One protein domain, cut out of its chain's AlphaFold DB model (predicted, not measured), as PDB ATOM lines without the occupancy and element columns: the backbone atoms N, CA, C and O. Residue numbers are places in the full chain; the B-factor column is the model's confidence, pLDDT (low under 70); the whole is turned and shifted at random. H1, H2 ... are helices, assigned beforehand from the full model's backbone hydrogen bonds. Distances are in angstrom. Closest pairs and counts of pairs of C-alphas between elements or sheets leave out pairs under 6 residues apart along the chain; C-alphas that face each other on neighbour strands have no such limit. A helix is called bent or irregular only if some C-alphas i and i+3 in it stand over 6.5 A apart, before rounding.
ATOM      1  N   THR A   2     -48.474  52.159  56.260       76.25
ATOM      2  CA  THR A   2     -49.678  51.702  55.516       76.25
ATOM      3  C   THR A   2     -50.467  52.834  54.836       76.25
ATOM      4  O   THR A   2     -51.063  52.617  53.782       76.25
ATOM      5  N   SER A   3     -50.465  54.046  55.401       82.62
ATOM      6  CA  SER A   3     -51.188  55.206  54.849       82.62
ATOM      7  C   SER A   3     -50.698  55.606  53.458       82.62
ATOM      8  O   SER A   3     -51.505  55.891  52.581       82.62
ATOM      9  N   ASP A   4     -49.385  55.576  53.239       90.81
ATOM     10  CA  ASP A   4     -48.759  56.141  52.037       90.81
ATOM     11  C   ASP A   4     -49.011  55.268  50.803       90.81
ATOM     12  O   ASP A   4     -49.155  55.763  49.687       90.81
ATOM     13  N   ILE A   5     -49.090  53.949  51.003       89.12
ATOM     14  CA  ILE A   5     -49.435  52.987  49.952       89.12
ATOM     15  C   ILE A   5     -50.916  53.114  49.594       89.12
ATOM     16  O   ILE A   5     -51.246  53.157  48.411       89.12
ATOM     17  N   ARG A   6     -51.795  53.238  50.597       87.25
ATOM     18  CA  ARG A   6     -53.231  53.468  50.376       87.25
ATOM     19  C   ARG A   6     -53.468  54.760  49.600       87.25
ATOM     20  O   ARG A   6     -54.098  54.722  48.557       87.25
ATOM     21  N   GLN A   7     -52.822  55.854  49.999       92.38
ATOM     22  CA  GLN A   7     -52.946  57.134  49.301       92.38
ATOM     23  C   GLN A   7     -52.457  57.077  47.842       92.38
ATOM     24  O   GLN A   7     -52.979  57.779  46.978       92.38
ATOM     25  N   LYS A   8     -51.443  56.257  47.535       89.25
ATOM     26  CA  LYS A   8     -51.006  56.018  46.147       89.25
ATOM     27  C   LYS A   8     -52.036  55.210  45.361       89.25
ATOM     28  O   LYS A   8     -52.266  55.521  44.196       89.25
ATOM     29  N   LEU A   9     -52.637  54.199  45.984       86.62
ATOM     30  CA  LEU A   9     -53.686  53.388  45.371       86.62
ATOM     31  C   LEU A   9     -54.933  54.225  45.064       86.62
ATOM     32  O   LEU A   9     -55.477  54.118  43.967       86.62
ATOM     33  N   ASP A  10     -55.325  55.103  45.987       87.81
ATOM     34  CA  ASP A  10     -56.465  56.009  45.815       87.81
ATOM     35  C   ASP A  10     -56.240  56.923  44.602       87.81
ATOM     36  O   ASP A  10     -57.056  56.955  43.686       87.81
ATOM     37  N   LYS A  11     -55.057  57.545  44.496       91.12
ATOM     38  CA  LYS A  11     -54.688  58.383  43.338       91.12
ATOM     39  C   LYS A  11     -54.740  57.638  42.005       91.12
ATOM     40  O   LYS A  11     -55.151  58.206  40.993       91.12
ATOM     41  N   ILE A  12     -54.277  56.387  41.977       86.94
ATOM     42  CA  ILE A  12     -54.338  55.555  40.767       86.94
ATOM     43  C   ILE A  12     -55.800  55.310  40.399       86.94
ATOM     44  O   ILE A  12     -56.175  55.502  39.247       86.94
ATOM     45  N   THR A  13     -56.627  54.953  41.379       84.06
ATOM     46  CA  THR A  13     -58.057  54.698  41.178       84.06
ATOM     47  C   THR A  13     -58.776  55.941  40.643       84.06
ATOM     48  O   THR A  13     -59.486  55.839  39.646       84.06
ATOM     49  N   ASP A  14     -58.508  57.122  41.206       88.50
ATOM     50  CA  ASP A  14     -59.064  58.403  40.741       88.50
ATOM     51  C   ASP A  14     -58.650  58.730  39.294       88.50
ATOM     52  O   ASP A  14     -59.445  59.212  38.479       88.50
ATOM     53  N   THR A  15     -57.398  58.429  38.940       88.44
ATOM     54  CA  THR A  15     -56.876  58.633  37.580       88.44
ATOM     55  C   THR A  15     -57.549  57.686  36.584       88.44
ATOM     56  O   THR A  15     -57.921  58.092  35.486       88.44
ATOM     57  N   MET A  16     -57.758  56.424  36.966       84.00
ATOM     58  CA  MET A  16     -58.425  55.436  36.113       84.00
ATOM     59  C   MET A  16     -59.913  55.761  35.941       84.00
ATOM     60  O   MET A  16     -60.440  55.667  34.831       84.00
ATOM     61  N   TRP A  17     -60.570  56.220  37.011       84.25
ATOM     62  CA  TRP A  17     -61.961  56.662  36.975       84.25
ATOM     63  C   TRP A  17     -62.156  57.856  36.034       84.25
ATOM     64  O   TRP A  17     -63.017  57.818  35.155       84.25
ATOM     65  N   SER A  18     -61.314  58.889  36.153       88.06
ATOM     66  CA  SER A  18     -61.350  60.060  35.258       88.06
ATOM     67  C   SER A  18     -60.954  59.738  33.810       88.06
ATOM     68  O   SER A  18     -61.417  60.410  32.890       88.06
ATOM     69  N   GLY A  19     -60.166  58.681  33.587       82.88
ATOM     70  CA  GLY A  19     -59.802  58.164  32.265       82.88
ATOM     71  C   GLY A  19     -60.864  57.293  31.578       82.88
ATOM     72  O   GLY A  19     -60.602  56.775  30.496       82.88
ATOM     73  N   GLY A  20     -62.046  57.103  32.179       86.19
ATOM     74  CA  GLY A  20     -63.137  56.305  31.599       86.19
ATOM     75  C   GLY A  20     -63.028  54.792  31.832       86.19
ATOM     76  O   GLY A  20     -63.838  54.027  31.308       86.19
ATOM     77  N   LEU A  21     -62.074  54.340  32.652       81.44
ATOM     78  CA  LEU A  21     -61.925  52.944  33.077       81.44
ATOM     79  C   LEU A  21     -62.691  52.709  34.391       81.44
ATOM     80  O   LEU A  21     -62.103  52.487  35.446       81.44
ATOM     81  N   ALA A  22     -64.024  52.768  34.325       80.38
ATOM     82  CA  ALA A  22     -64.901  52.658  35.498       80.38
ATOM     83  C   ALA A  22     -65.137  51.213  35.988       80.38
ATOM     84  O   ALA A  22     -65.659  51.010  37.085       80.38
ATOM     85  N   ASN A  23     -64.787  50.194  35.191       85.88
ATOM     86  CA  ASN A  23     -64.989  48.795  35.571       85.88
ATOM     87  C   ASN A  23     -63.845  48.306  36.480       85.88
ATOM     88  O   ASN A  23     -62.688  48.294  36.041       85.88
ATOM     89  N   PRO A  24     -64.145  47.844  37.712       84.38
ATOM     90  CA  PRO A  24     -63.120  47.449  38.664       84.38
ATOM     91  C   PRO A  24     -62.254  46.273  38.208       84.38
ATOM     92  O   PRO A  24     -61.074  46.212  38.534       84.38
ATOM     93  N   ILE A  25     -62.806  45.357  37.414       90.44
ATOM     94  CA  ILE A  25     -62.049  44.219  36.884       90.44
ATOM     95  C   ILE A  25     -61.034  44.693  35.842       90.44
ATOM     96  O   ILE A  25     -59.878  44.273  35.853       90.44
ATOM     97  N   THR A  26     -61.443  45.628  34.986       87.06
ATOM     98  CA  THR A  26     -60.601  46.141  33.906       87.06
ATOM     99  C   THR A  26     -59.406  46.926  34.441       87.06
ATOM    100  O   THR A  26     -58.304  46.736  33.936       87.06
ATOM    101  N   TYR A  27     -59.557  47.770  35.472       86.56
ATOM    102  CA  TYR A  27     -58.385  48.488  35.995       86.56
ATOM    103  C   TYR A  27     -57.383  47.540  36.662       86.56
ATOM    104  O   TYR A  27     -56.181  47.770  36.539       86.56
ATOM    105  N   VAL A  28     -57.843  46.482  37.350       88.38
ATOM    106  CA  VAL A  28     -56.942  45.498  37.980       88.38
ATOM    107  C   VAL A  28     -56.111  44.793  36.911       88.38
ATOM    108  O   VAL A  28     -54.909  44.610  37.091       88.38
ATOM    109  N   GLU A  29     -56.725  44.453  35.779       90.94
ATOM    110  CA  GLU A  29     -56.041  43.866  34.628       90.94
ATOM    111  C   GLU A  29     -55.039  44.839  33.982       90.94
ATOM    112  O   GLU A  29     -53.886  44.481  33.752       90.94
ATOM    113  N   GLN A  30     -55.413  46.104  33.773       90.31
ATOM    114  CA  GLN A  30     -54.468  47.098  33.248       90.31
ATOM    115  C   GLN A  30     -53.288  47.327  34.201       90.31
ATOM    116  O   GLN A  30     -52.139  47.438  33.768       90.31
ATOM    117  N   LEU A  31     -53.543  47.355  35.511       89.31
ATOM    118  CA  LEU A  31     -52.495  47.489  36.516       89.31
ATOM    119  C   LEU A  31     -51.562  46.273  36.510       89.31
ATOM    120  O   LEU A  31     -50.347  46.441  36.596       89.31
ATOM    121  N   SER A  32     -52.105  45.058  36.398       93.19
ATOM    122  CA  SER A  32     -51.297  43.839  36.402       93.19
ATOM    123  C   SER A  32     -50.379  43.768  35.180       93.19
ATOM    124  O   SER A  32     -49.201  43.445  35.339       93.19
ATOM    125  N   TYR A  33     -50.848  44.182  33.999       93.12
ATOM    126  CA  TYR A  33     -49.999  44.300  32.811       93.12
ATOM    127  C   TYR A  33     -48.872  45.316  32.995       93.12
ATOM    128  O   TYR A  33     -47.720  45.027  32.671       93.12
ATOM    129  N   LEU A  34     -49.168  46.485  33.564       90.81
ATOM    130  CA  LEU A  34     -48.149  47.503  33.826       90.81
ATOM    131  C   LEU A  34     -47.113  47.027  34.851       90.81
ATOM    132  O   LEU A  34     -45.915  47.247  34.666       90.81
ATOM    133  N   LEU A  35     -47.550  46.349  35.913       92.62
ATOM    134  CA  LEU A  35     -46.649  45.762  36.901       92.62
ATOM    135  C   LEU A  35     -45.767  44.689  36.265       92.62
ATOM    136  O   LEU A  35     -44.557  44.709  36.467       92.62
ATOM    137  N   TYR A  36     -46.341  43.806  35.449       93.81
ATOM    138  CA  TYR A  36     -45.584  42.780  34.743       93.81
ATOM    139  C   TYR A  36     -44.495  43.383  33.845       93.81
ATOM    140  O   TYR A  36     -43.336  42.981  33.932       93.81
ATOM    141  N   LEU A  37     -44.832  44.403  33.049       92.00
ATOM    142  CA  LEU A  37     -43.863  45.110  32.205       92.00
ATOM    143  C   LEU A  37     -42.757  45.784  33.022       92.00
ATOM    144  O   LEU A  37     -41.592  45.753  32.626       92.00
ATOM    145  N   LYS A  38     -43.103  46.378  34.169       92.56
ATOM    146  CA  LYS A  38     -42.121  46.994  35.061       92.56
ATOM    147  C   LYS A  38     -41.160  45.954  35.645       92.56
ATOM    148  O   LYS A  38     -39.953  46.170  35.613       92.56
ATOM    149  N   LEU A  39     -41.680  44.830  36.137       94.25
ATOM    150  CA  LEU A  39     -40.857  43.739  36.671       94.25
ATOM    151  C   LEU A  39     -39.937  43.154  35.593       94.25
ATOM    152  O   LEU A  39     -38.775  42.855  35.865       94.25
ATOM    153  N   LEU A  40     -40.437  43.021  34.362       93.44
ATOM    154  CA  LEU A  40     -39.645  42.551  33.228       93.44
ATOM    155  C   LEU A  40     -38.478  43.504  32.915       93.44
ATOM    156  O   LEU A  40     -37.360  43.051  32.674       93.44
ATOM    157  N   ASP A  41     -38.715  44.818  32.957       93.12
ATOM    158  CA  ASP A  41     -37.668  45.824  32.739       93.12
ATOM    159  C   ASP A  41     -36.618  45.834  33.860       93.12
ATOM    160  O   ASP A  41     -35.425  45.965  33.588       93.12
ATOM    161  N   GLU A  42     -37.042  45.652  35.114       94.12
ATOM    162  CA  GLU A  42     -36.138  45.536  36.264       94.12
ATOM    163  C   GLU A  42     -35.232  44.300  36.150       94.12
ATOM    164  O   GLU A  42     -34.028  44.403  36.394       94.12
ATOM    165  N   ALA A  43     -35.769  43.159  35.708       92.75
ATOM    166  CA  ALA A  43     -34.988  41.944  35.476       92.75
ATOM    167  C   ALA A  43     -33.932  42.127  34.369       92.75
ATOM    168  O   ALA A  43     -32.783  41.707  34.524       92.75
ATOM    169  N   GLU A  44     -34.285  42.802  33.271       91.81
ATOM    170  CA  GLU A  44     -33.326  43.121  32.206       91.81
ATOM    171  C   GLU A  44     -32.260  44.126  32.679       91.81
ATOM    172  O   GLU A  44     -31.089  44.037  32.303       91.81
ATOM    173  N   ASN A  45     -32.634  45.073  33.542       91.56
ATOM    174  CA  ASN A  45     -31.688  46.026  34.114       91.56
ATOM    175  C   ASN A  45     -30.673  45.336  35.041       91.56
ATOM    176  O   ASN A  45     -29.480  45.615  34.957       91.56
ATOM    177  N   GLN A  46     -31.117  44.384  35.867       91.44
ATOM    178  CA  GLN A  46     -30.224  43.559  36.690       91.44
ATOM    179  C   GLN A  46     -29.250  42.748  35.834       91.44
ATOM    180  O   GLN A  46     -28.059  42.691  36.142       91.44
ATOM    181  N   ARG A  47     -29.728  42.174  34.720       90.38
ATOM    182  CA  ARG A  47     -28.863  41.511  33.736       90.38
ATOM    183  C   ARG A  47     -27.801  42.468  33.191       90.38
ATOM    184  O   ARG A  47     -26.625  42.127  33.198       90.38
ATOM    185  N   THR A  48     -28.217  43.652  32.747       88.62
ATOM    186  CA  THR A  48     -27.313  44.660  32.166       88.62
ATOM    187  C   THR A  48     -26.247  45.096  33.178       88.62
ATOM    188  O   THR A  48     -25.079  45.250  32.832       88.62
ATOM    189  N   GLN A  49     -26.626  45.258  34.448       89.94
ATOM    190  CA  GLN A  49     -25.688  45.569  35.530       89.94
ATOM    191  C   GLN A  49     -24.699  44.428  35.787       89.94
ATOM    192  O   GLN A  49     -23.514  44.687  35.968       89.94
ATOM    193  N   ALA A  50     -25.156  43.175  35.773       89.38
ATOM    194  CA  ALA A  50     -24.280  42.015  35.916       89.38
ATOM    195  C   ALA A  50     -23.268  41.922  34.760       89.38
ATOM    196  O   ALA A  50     -22.082  41.701  35.001       89.38
ATOM    197  N   GLU A  51     -23.713  42.176  33.529       88.56
ATOM    198  CA  GLU A  51     -22.858  42.209  32.339       88.56
ATOM    199  C   GLU A  51     -21.809  43.329  32.417       88.56
ATOM    200  O   GLU A  51     -20.637  43.095  32.128       88.56
ATOM    201  N   LEU A  52     -22.187  44.517  32.907       89.19
ATOM    202  CA  LEU A  52     -21.253  45.623  33.156       89.19
ATOM    203  C   LEU A  52     -20.174  45.264  34.193       89.19
ATOM    204  O   LEU A  52     -19.045  45.741  34.104       89.19
ATOM    205  N   LEU A  53     -20.510  44.413  35.163       92.62
ATOM    206  CA  LEU A  53     -19.581  43.891  36.168       92.62
ATOM    207  C   LEU A  53     -18.762  42.685  35.665       92.62
ATOM    208  O   LEU A  53     -17.985  42.116  36.429       92.62
ATOM    209  N   GLY A  54     -18.923  42.283  34.400       88.44
ATOM    210  CA  GLY A  54     -18.220  41.150  33.793       88.44
ATOM    211  C   GLY A  54     -18.792  39.776  34.161       88.44
ATOM    212  O   GLY A  54     -18.188  38.752  33.841       88.44
ATOM    213  N   ILE A  55     -19.953  39.720  34.818       88.56
ATOM    214  CA  ILE A  55     -20.632  38.466  35.150       88.56
ATOM    215  C   ILE A  55     -21.398  38.003  33.908       88.56
ATOM    216  O   ILE A  55     -22.391  38.609  33.506       88.56
ATOM    217  N   THR A  56     -20.943  36.911  33.293       80.81
ATOM    218  CA  THR A  56     -21.611  36.345  32.114       80.81
ATOM    219  C   THR A  56     -22.852  35.572  32.548       80.81
ATOM    220  O   THR A  56     -22.755  34.591  33.285       80.81
ATOM    221  N   LEU A  57     -24.029  36.010  32.103       82.25
ATOM    222  CA  LEU A  57     -25.293  35.330  32.378       82.25
ATOM    223  C   LEU A  57     -25.656  34.399  31.217       82.25
ATOM    224  O   LEU A  57     -25.931  34.874  30.114       82.25
ATOM    225  N   ASP A  58     -25.731  33.093  31.488       82.94
ATOM    226  CA  ASP A  58     -26.188  32.053  30.548       82.94
ATOM    227  C   ASP A  58     -27.720  32.068  30.395       82.94
ATOM    228  O   ASP A  58     -28.464  31.167  30.775       82.94
ATOM    229  N   ARG A  59     -28.229  33.205  29.935       80.94
ATOM    230  CA  ARG A  59     -29.630  33.414  29.573       80.94
ATOM    231  C   ARG A  59     -29.649  34.357  28.372       80.94
ATOM    232  O   ARG A  59     -28.808  35.252  28.328       80.94
ATOM    233  N   PRO A  60     -30.576  34.223  27.417       83.31
ATOM    234  CA  PRO A  60     -30.783  35.250  26.399       83.31
ATOM    235  C   PRO A  60     -31.316  36.560  27.009       83.31
ATOM    236  O   PRO A  60     -31.841  36.574  28.126       83.31
ATOM    237  N   THR A  61     -31.182  37.670  26.280       84.88
ATOM    238  CA  THR A  61     -31.820  38.948  26.642       84.88
ATOM    239  C   THR A  61     -33.341  38.786  26.637       84.88
ATOM    240  O   THR A  61     -33.890  38.097  25.775       84.88
ATOM    241  N   LEU A  62     -34.044  39.407  27.589       87.06
ATOM    242  CA  LEU A  62     -35.508  39.291  27.675       87.06
ATOM    243  C   LEU A  62     -36.211  40.074  26.563       87.06
ATOM    244  O   LEU A  62     -37.335  39.747  26.184       87.06
ATOM    245  N   PHE A  63     -35.543  41.096  26.026       87.19
ATOM    246  CA  PHE A  63     -36.058  41.926  24.949       87.19
ATOM    247  C   PHE A  63     -35.253  41.695  23.662       87.19
ATOM    248  O   PHE A  63     -34.023  41.801  23.684       87.19
ATOM    249  N   PRO A  64     -35.911  41.431  22.519       87.19
ATOM    250  CA  PRO A  64     -35.257  41.516  21.219       87.19
ATOM    251  C   PRO A  64     -34.941  42.981  20.877       87.19
ATOM    252  O   PRO A  64     -35.605  43.903  21.356       87.19
ATOM    253  N   ALA A  65     -33.952  43.213  20.008       84.25
ATOM    254  CA  ALA A  65     -33.462  44.557  19.680       84.25
ATOM    255  C   ALA A  65     -34.573  45.520  19.209       84.25
ATOM    256  O   ALA A  65     -34.594  46.692  19.581       84.25
ATOM    257  N   GLN A  66     -35.545  45.014  18.448       86.00
ATOM    258  CA  GLN A  66     -36.685  45.776  17.928       86.00
ATOM    259  C   GLN A  66     -37.655  46.204  19.038       86.00
ATOM    260  O   GLN A  66     -38.332  47.225  18.914       86.00
ATOM    261  N   ALA A  67     -37.720  45.437  20.131       86.38
ATOM    262  CA  ALA A  67     -38.622  45.696  21.244       86.38
ATOM    263  C   ALA A  67     -38.028  46.630  22.306       86.38
ATOM    264  O   ALA A  67     -38.731  46.984  23.252       86.38
ATOM    265  N   LYS A  68     -36.778  47.090  22.145       86.19
ATOM    266  CA  LYS A  68     -36.127  47.994  23.104       86.19
ATOM    267  C   LYS A  68     -36.968  49.248  23.379       86.19
ATOM    268  O   LYS A  68     -37.105  49.641  24.528       86.19
ATOM    269  N   ARG A  69     -37.626  49.808  22.357       87.50
ATOM    270  CA  ARG A  69     -38.519  50.981  22.480       87.50
ATOM    271  C   ARG A  69     -39.728  50.785  23.406       87.50
ATOM    272  O   ARG A  69     -40.332  51.769  23.811       87.50
ATOM    273  N   TYR A  70     -40.112  49.538  23.685       87.44
ATOM    274  CA  TYR A  70     -41.253  49.201  24.542       87.44
ATOM    275  C   TYR A  70     -40.833  48.914  25.990       87.44
ATOM    276  O   TYR A  70     -41.680  48.587  26.819       87.44
ATOM    277  N   ARG A  71     -39.536  49.024  26.310       90.81
ATOM    278  CA  ARG A  71     -39.035  48.882  27.679       90.81
ATOM    279  C   ARG A  71     -39.606  49.963  28.576       90.81
ATOM    280  O   ARG A  71     -39.741  51.110  28.152       90.81
ATOM    281  N   TRP A  72     -39.862  49.608  29.836       90.19
ATOM    282  CA  TRP A  72     -40.508  50.505  30.790       90.19
ATOM    283  C   TRP A  72     -39.769  51.843  30.957       90.19
ATOM    284  O   TRP A  72     -40.384  52.906  30.997       90.19
ATOM    285  N   SER A  73     -38.444  51.786  31.030       88.19
ATOM    286  CA  SER A  73     -37.546  52.939  31.142       88.19
ATOM    287  C   SER A  73     -37.548  53.866  29.918       88.19
ATOM    288  O   SER A  73     -37.455  55.082  30.088       88.19
ATOM    289  N   GLU A  74     -37.707  53.332  28.706       88.44
ATOM    290  CA  GLU A  74     -37.579  54.082  27.446       88.44
ATOM    291  C   GLU A  74     -38.806  54.968  27.182       88.44
ATOM    292  O   GLU A  74     -38.713  56.195  27.138       88.44
ATOM    293  N   TRP A  75     -39.994  54.368  27.077       86.19
ATOM    294  CA  TRP A  75     -41.235  55.108  26.807       86.19
ATOM    295  C   TRP A  75     -41.664  56.034  27.957       86.19
ATOM    296  O   TRP A  75     -42.270  57.070  27.700       86.19
ATOM    297  N   ARG A  76     -41.303  55.730  29.214       85.69
ATOM    298  CA  ARG A  76     -41.539  56.628  30.358       85.69
ATOM    299  C   ARG A  76     -40.692  57.898  30.271       85.69
ATOM    300  O   ARG A  76     -41.114  58.944  30.758       85.69
ATOM    301  N   SER A  77     -39.494  57.785  29.703       75.25
ATOM    302  CA  SER A  77     -38.530  58.884  29.605       75.25
ATOM    303  C   SER A  77     -38.688  59.692  28.322       75.25
ATOM    304  O   SER A  77     -38.079  60.750  28.202       75.25
ATOM    305  N   SER A  78     -39.497  59.224  27.368       65.31
ATOM    306  CA  SER A  78     -39.793  59.968  26.150       65.31
ATOM    307  C   SER A  78     -40.777  61.098  26.467       65.31
ATOM    308  O   SER A  78     -41.940  60.826  26.781       65.31
TER     309      SER A  78
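This is residues 2 to 78 of the 140 residues of the protein "Site-specific DNA-methyltransferase (adenine-specific)" of Verrucomicrobiae bacterium Tous-C4TDCM (UniProt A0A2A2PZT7). One long, straight helix, H2, makes the longest axis; H1 comes to its first end and makes a corner with it, roughly an L, with residues 2 to 11 of H1 sticking out. Beyond the other end of H2 a long link folds back, and the short helices H3 and H4 bring the chain to the middle of H2, where H4 packs on it. The printed part has 77 residues with four named helices, in the order H1, H2, H3, H4, and no named strand; the class is all helix. The whole is loose, with a radius of gyration of the C-alphas of 16.5 A and spans of 46, 31 and 24 A.

Start with H2, residues 24 to 52, the longest helix. Look at its residues 37 to 41: with these alone it touches H4, residues 72 to 77. The closest C-alphas of the two are those of Lys 38 and Trp 72, 5.8 A apart, and their lines are about perpendicular at 84 degrees. H1, residues 2 to 18, is close to H2 but not clearly touching; their closest C-alphas, those of Met 16 and Tyr 27, are 6.9 A apart. H1 and H2 run opposite ways at a steep tilt of 62 degrees. H3, residues 65 to 70, is close to H4 but not clearly touching, with the closest C-alphas, those of Arg 69 and Trp 75, 6.6 A apart. These two run the same way at a steep tilt of 63 degrees. H3 is apart from H2, and H1 is apart from H3 and H4. In H1, H2 and H4 every O i to N i+4 pair is within hydrogen-bond range; in H3 it is 0 of 2, beside 2 of 3 O i to N i+3 pairs.

Find C-alpha 24 at (-63.120, 47.449, 38.664); from there H2 runs 42.3 A to C-alpha 52 at (-21.253, 45.623, 33.156). H1 begins at C-alpha 2, (-49.678, 51.702, 55.516), and runs 24.8 A to C-alpha 18. H3 has six residues and is irregular, with C-alphas 66 and 69 7.2 A apart. H4, also six residues, ends at C-alpha 77, (-38.530, 58.884, 29.605); it is neither bent nor irregular, but only just: C-alphas 72 and 75 are 6.1 A apart.

The two C-alphas farthest apart are those of Ala 22 and Gly 54, 48.1 A. Residues 2 to 11, which belong to H1, stand free, and so do residues 49 to 54, of which 49 to 52 belong to H2. The link from H2 to H3, residues 53 to 64, is long; those from H1 to H2 and from H3 to H4 are tight. The printed part has no cut. The mean pLDDT of the printed part is 87.6, and residue 78 is under 70.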